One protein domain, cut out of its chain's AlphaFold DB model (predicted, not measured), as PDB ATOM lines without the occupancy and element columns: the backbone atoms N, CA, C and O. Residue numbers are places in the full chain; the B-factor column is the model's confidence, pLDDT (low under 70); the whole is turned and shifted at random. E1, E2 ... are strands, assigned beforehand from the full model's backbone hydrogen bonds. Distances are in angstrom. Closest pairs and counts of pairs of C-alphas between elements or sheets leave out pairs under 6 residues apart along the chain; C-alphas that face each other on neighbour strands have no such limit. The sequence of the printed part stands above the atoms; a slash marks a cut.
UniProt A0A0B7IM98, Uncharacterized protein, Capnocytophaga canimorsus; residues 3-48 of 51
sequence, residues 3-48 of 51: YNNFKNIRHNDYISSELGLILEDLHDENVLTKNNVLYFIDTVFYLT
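What this domain is: This is residues 3 to 48 of the 51 residues of an uncharacterized protein of Capnocytophaga canimorsus (UniProt A0A0B7IM98). A twisted wall of four antiparallel strands, in the order E1 - E2 - E3 - E6, has the antiparallel hairpin of E4 and E5 reaching away from it as an arm, with residues 33 to 38 sticking out. The printed part has 46 residues, with no named helix and six strands, E1 to E6 along the chain; the class is all strand. It is only just compact, close to loose, with a radius of gyration of the C-alphas of 10.9 A, and spans 30 by 19 by 18 A.

Where its parts are: From first to last C-alpha, E1, residues 7 to 10, is 9.2 A long, from (151.348, 130.661, 85.881); E2, 13 to 16, 10.5 A; E3, 21 to 24, 10.0 A; E6, 44 to 47, 10.1 A, ending at (165.107, 133.280, 91.870); E4, 31 to 34, 10.1 A; E5, 37 to 40, 9.9 A.

How they stand to each other: E1, E2 and E3 form a meander, each strand the antiparallel neighbour of the one before, at 148 and 174 degrees. Within hydrogen-bond range are N 7 and O 15, 2.8 A, N 14 and O 23, 2.8 A, N 22 and O 46, 3.0 A, and N 32 and O 39, 2.8 A. E3 and E4 are apart.

The domain as a whole: The farthest C-alphas, Ile 9 and Asn 35, are 30.6 A apart. The printed part has no cut and no long link; no printed residue is under 70 in pLDDT.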
ATOM      1  N   TYR A   3     149.628 124.870  85.983       74.69
ATOM      2  CA  TYR A   3     150.224 123.536  86.056       74.69
ATOM      3  C   TYR A   3     151.333 123.582  87.098       74.69
ATOM      4  O   TYR A   3     152.212 124.434  87.007       74.69
ATOM      5  N   ASN A   4     151.290 122.696  88.097       83.19
ATOM      6  CA  ASN A   4     152.302 122.614  89.160       83.19
ATOM      7  C   ASN A   4     152.619 123.974  89.825       83.19
ATOM      8  O   ASN A   4     153.775 124.270  90.105       83.19
ATOM      9  N   ASN A   5     151.601 124.817  90.031       87.00
ATOM     10  CA  ASN A   5     151.717 126.164  90.611       87.00
ATOM     11  C   ASN A   5     152.582 127.150  89.799       87.00
ATOM     12  O   ASN A   5     152.997 128.184  90.324       87.00
ATOM     13  N   PHE A   6     152.802 126.869  88.511       92.19
ATOM     14  CA  PHE A   6     153.319 127.826  87.541       92.19
ATOM     15  C   PHE A   6     152.174 128.487  86.770       92.19
ATOM     16  O   PHE A   6     151.267 127.828  86.248       92.19
ATOM     17  N   LYS A   7     152.239 129.815  86.676       93.25
ATOM     18  CA  LYS A   7     151.348 130.661  85.881       93.25
ATOM     19  C   LYS A   7     152.117 131.177  84.677       93.25
ATOM     20  O   LYS A   7     153.189 131.748  84.848       93.25
ATOM     21  N   ASN A   8     151.562 131.019  83.478       92.56
ATOM     22  CA  ASN A   8     152.102 131.703  82.307       92.56
ATOM     23  C   ASN A   8     151.815 133.207  82.433       92.56
ATOM     24  O   ASN A   8     150.658 133.597  82.605       92.56
ATOM     25  N   ILE A   9     152.859 134.031  82.394       90.88
ATOM     26  CA  ILE A   9     152.752 135.495  82.533       90.88
ATOM     27  C   ILE A   9     152.901 136.212  81.196       90.88
ATOM     28  O   ILE A   9     152.336 137.285  80.987       90.88
ATOM     29  N   ARG A  10     153.662 135.608  80.291       89.38
ATOM     30  CA  ARG A  10     153.960 136.081  78.948       89.38
ATOM     31  C   ARG A  10     154.380 134.863  78.130       89.38
ATOM     32  O   ARG A  10     154.707 133.832  78.699       89.38
ATOM     33  N   HIS A  11     154.302 134.962  76.809       87.12
ATOM     34  CA  HIS A  11     154.709 133.925  75.857       87.12
ATOM     35  C   HIS A  11     155.918 133.095  76.345       87.12
ATOM     36  O   HIS A  11     157.025 133.610  76.361       87.12
ATOM     37  N   ASN A  12     155.667 131.844  76.752       91.88
ATOM     38  CA  ASN A  12     156.648 130.878  77.282       91.88
ATOM     39  C   ASN A  12     157.437 131.290  78.539       91.88
ATOM     40  O   ASN A  12     158.328 130.568  78.979       91.88
ATOM     41  N   ASP A  13     157.021 132.370  79.192       94.19
ATOM     42  CA  ASP A  13     157.497 132.788  80.503       94.19
ATOM     43  C   ASP A  13     156.503 132.361  81.587       94.19
ATOM     44  O   ASP A  13     155.288 132.607  81.502       94.19
ATOM     45  N   TYR A  14     157.020 131.749  82.645       95.00
ATOM     46  CA  TYR A  14     156.230 131.184  83.729       95.00
ATOM     47  C   TYR A  14     156.737 131.655  85.088       95.00
ATOM     48  O   TYR A  14     157.936 131.693  85.338       95.00
ATOM     49  N   ILE A  15     155.818 131.954  86.005       95.12
ATOM     50  CA  ILE A  15     156.139 132.280  87.397       95.12
ATOM     51  C   ILE A  15     155.479 131.294  88.351       95.12
ATOM     52  O   ILE A  15     154.298 130.973  88.204       95.12
ATOM     53  N   SER A  16     156.217 130.873  89.369       94.81
ATOM     54  CA  SER A  16     155.668 130.256  90.568       94.81
ATOM     55  C   SER A  16     155.997 131.138  91.766       94.81
ATOM     56  O   SER A  16     157.127 131.165  92.245       94.81
ATOM     57  N   SER A  17     155.000 131.885  92.245       91.81
ATOM     58  CA  SER A  17     155.157 132.746  93.425       91.81
ATOM     59  C   SER A  17     155.391 131.947  94.706       91.81
ATOM     60  O   SER A  17     156.046 132.444  95.609       91.81
ATOM     61  N   GLU A  18     154.868 130.722  94.784       91.19
ATOM     62  CA  GLU A  18     155.075 129.831  95.932       91.19
ATOM     63  C   GLU A  18     156.508 129.304  95.991       91.19
ATOM     64  O   GLU A  18     157.095 129.254  97.064       91.19
ATOM     65  N   LEU A  19     157.074 128.932  94.839       92.94
ATOM     66  CA  LEU A  19     158.449 128.446  94.763       92.94
ATOM     67  C   LEU A  19     159.474 129.577  94.683       92.94
ATOM     68  O   LEU A  19     160.658 129.283  94.670       92.94
ATOM     69  N   GLY A  20     159.054 130.838  94.544       94.75
ATOM     70  CA  GLY A  20     159.969 131.953  94.304       94.75
ATOM     71  C   GLY A  20     160.749 131.828  92.988       94.75
ATOM     72  O   GLY A  20     161.909 132.225  92.917       94.75
ATOM     73  N   LEU A  21     160.137 131.255  91.942       95.12
ATOM     74  CA  LEU A  21     160.797 130.957  90.664       95.12
ATOM     75  C   LEU A  21     160.152 131.674  89.482       95.12
ATOM     76  O   LEU A  21     158.926 131.730  89.365       95.12
ATOM     77  N   ILE A  22     160.993 132.136  88.558       94.94
ATOM     78  CA  ILE A  22     160.593 132.599  87.226       94.94
ATOM     79  C   ILE A  22     161.396 131.807  86.192       94.94
ATOM     80  O   ILE A  22     162.619 131.712  86.297       94.94
ATOM     81  N   LEU A  23     160.699 131.239  85.214       95.38
ATOM     82  CA  LEU A  23     161.263 130.546  84.059       95.38
ATOM     83  C   LEU A  23     160.994 131.407  82.826       95.38
ATOM     84  O   LEU A  23     159.830 131.674  82.536       95.38
ATOM     85  N   GLU A  24     162.039 131.836  82.130       95.25
ATOM     86  CA  GLU A  24     161.927 132.571  80.865       95.25
ATOM     87  C   GLU A  24     162.315 131.683  79.682       95.25
ATOM     88  O   GLU A  24     163.233 130.867  79.794       95.25
ATOM     89  N   ASP A  25     161.620 131.876  78.558       93.31
ATOM     90  CA  ASP A  25     161.802 131.137  77.299       93.31
ATOM     91  C   ASP A  25     161.716 129.600  77.433       93.31
ATOM     92  O   ASP A  25     162.502 128.825  76.874       93.31
ATOM     93  N   LEU A  26     160.737 129.139  78.218       94.00
ATOM     94  CA  LEU A  26     160.442 127.720  78.384       94.00
ATOM     95  C   LEU A  26     159.568 127.220  77.230       94.00
ATOM     96  O   LEU A  26     158.339 127.243  77.298       94.00
ATOM     97  N   HIS A  27     160.231 126.724  76.197       91.56
ATOM     98  CA  HIS A  27     159.629 126.089  75.033       91.56
ATOM     99  C   HIS A  27     160.060 124.624  74.902       91.56
ATOM    100  O   HIS A  27     161.128 124.241  75.377       91.56
ATOM    101  N   ASP A  28     159.268 123.812  74.199       92.38
ATOM    102  CA  ASP A  28     159.576 122.393  73.979       92.38
ATOM    103  C   ASP A  28     160.928 122.190  73.262       92.38
ATOM    104  O   ASP A  28     161.659 121.258  73.599       92.38
ATOM    105  N   GLU A  29     161.318 123.062  72.321       94.44
ATOM    106  CA  GLU A  29     162.630 122.992  71.651       94.44
ATOM    107  C   GLU A  29     163.824 123.238  72.586       94.44
ATOM    108  O   GLU A  29     164.920 122.727  72.339       94.44
ATOM    109  N   ASN A  30     163.592 123.968  73.677       93.94
ATOM    110  CA  ASN A  30     164.587 124.321  74.683       93.94
ATOM    111  C   ASN A  30     164.700 123.247  75.781       93.94
ATOM    112  O   ASN A  30     165.570 123.318  76.652       93.94
ATOM    113  N   VAL A  31     163.863 122.203  75.732       95.25
ATOM    114  CA  VAL A  31     163.845 121.113  76.712       95.25
ATOM    115  C   VAL A  31     164.249 119.796  76.058       95.25
ATOM    116  O   VAL A  31     163.469 119.101  75.408       95.25
ATOM    117  N   LEU A  32     165.490 119.383  76.301       96.94
ATOM    118  CA  LEU A  32     165.993 118.088  75.861       96.94
ATOM    119  C   LEU A  32     165.737 117.029  76.938       96.94
ATOM    120  O   LEU A  32     165.950 117.265  78.124       96.94
ATOM    121  N   THR A  33     165.351 115.820  76.532       96.31
ATOM    122  CA  THR A  33     165.194 114.681  77.451       96.31
ATOM    123  C   THR A  33     166.151 113.557  77.079       96.31
ATOM    124  O   THR A  33     166.159 113.088  75.941       96.31
ATOM    125  N   LYS A  34     166.937 113.069  78.042       96.31
ATOM    126  CA  LYS A  34     167.800 111.893  77.860       96.31
ATOM    127  C   LYS A  34     167.829 111.053  79.124       96.31
ATOM    128  O   LYS A  34     168.151 111.563  80.191       96.31
ATOM    129  N   ASN A  35     167.540 109.756  79.000       96.25
ATOM    130  CA  ASN A  35     167.475 108.821  80.132       96.25
ATOM    131  C   ASN A  35     166.575 109.341  81.273       96.25
ATOM    132  O   ASN A  35     166.960 109.282  82.436       96.25
ATOM    133  N   ASN A  36     165.413 109.907  80.923       94.06
ATOM    134  CA  ASN A  36     164.456 110.535  81.846       94.06
ATOM    135  C   ASN A  36     164.987 111.765  82.610       94.06
ATOM    136  O   ASN A  36     164.313 112.257  83.511       94.06
ATOM    137  N   VAL A  37     166.161 112.285  82.244       95.69
ATOM    138  CA  VAL A  37     166.696 113.550  82.754       95.69
ATOM    139  C   VAL A  37     166.356 114.662  81.768       95.69
ATOM    140  O   VAL A  37     166.567 114.503  80.562       95.69
ATOM    141  N   LEU A  38     165.841 115.773  82.296       95.25
ATOM    142  CA  LEU A  38     165.565 116.994  81.543       95.25
ATOM    143  C   LEU A  38     166.802 117.892  81.537       95.25
ATOM    144  O   LEU A  38     167.425 118.112  82.575       95.25
ATOM    145  N   TYR A  39     167.132 118.419  80.366       96.19
ATOM    146  CA  TYR A  39     168.189 119.392  80.152       96.19
ATOM    147  C   TYR A  39     167.551 120.615  79.515       96.19
ATOM    148  O   TYR A  39     167.005 120.531  78.418       96.19
ATOM    149  N   PHE A  40     167.630 121.734  80.217       96.31
ATOM    150  CA  PHE A  40     167.132 123.012  79.741       96.31
ATOM    151  C   PHE A  40     168.285 123.732  79.050       96.31
ATOM    152  O   PHE A  40     169.342 123.937  79.651       96.31
ATOM    153  N   ILE A  41     168.098 124.047  77.777       95.38
ATOM    154  CA  ILE A  41     169.021 124.847  76.977       95.38
ATOM    155  C   ILE A  41     168.311 126.147  76.622       95.38
ATOM    156  O   ILE A  41     167.124 126.129  76.352       95.38
ATOM    157  N   ASP A  42     169.021 127.271  76.675       96.00
ATOM    158  CA  ASP A  42     168.451 128.592  76.354       96.00
ATOM    159  C   ASP A  42     167.201 128.992  77.179       96.00
ATOM    160  O   ASP A  42     166.443 129.869  76.800       96.00
ATOM    161  N   THR A  43     166.995 128.375  78.350       95.06
ATOM    162  CA  THR A  43     165.968 128.757  79.337       95.06
ATOM    163  C   THR A  43     166.649 129.381  80.549       95.06
ATOM    164  O   THR A  43     167.582 128.797  81.115       95.06
ATOM    165  N   VAL A  44     166.173 130.544  80.993       95.88
ATOM    166  CA  VAL A  44     166.739 131.248  82.152       95.88
ATOM    167  C   VAL A  44     165.872 131.027  83.389       95.88
ATOM    168  O   VAL A  44     164.651 131.159  83.349       95.88
ATOM    169  N   PHE A  45     166.527 130.710  84.507       95.50
ATOM    170  CA  PHE A  45     165.896 130.505  85.807       95.50
ATOM    171  C   PHE A  45     166.257 131.682  86.714       95.50
ATOM    172  O   PHE A  45     167.421 131.831  87.095       95.50
ATOM    173  N   TYR A  46     165.274 132.497  87.089       96.31
ATOM    174  CA  TYR A  46     165.454 133.526  88.111       96.31
ATOM    175  C   TYR A  46     164.876 133.062  89.438       96.31
ATOM    176  O   TYR A  46     163.792 132.480  89.500       96.31
ATOM    177  N   LEU A  47     165.596 133.395  90.506       96.19
ATOM    178  CA  LEU A  47     165.107 133.280  91.870       96.19
ATOM    179  C   LEU A  47     164.547 134.637  92.295       96.19
ATOM    180  O   LEU A  47     165.191 135.673  92.101       96.19
ATOM    181  N   THR A  48     163.351 134.642  92.869       92.75
ATOM    182  CA  THR A  48     162.814 135.825  93.541       92.75
ATOM    183  C   THR A  48     163.379 135.909  94.959       92.75
ATOM    184  O   THR A  48     164.140 135.056  95.411       92.75
TER     185      THR A  48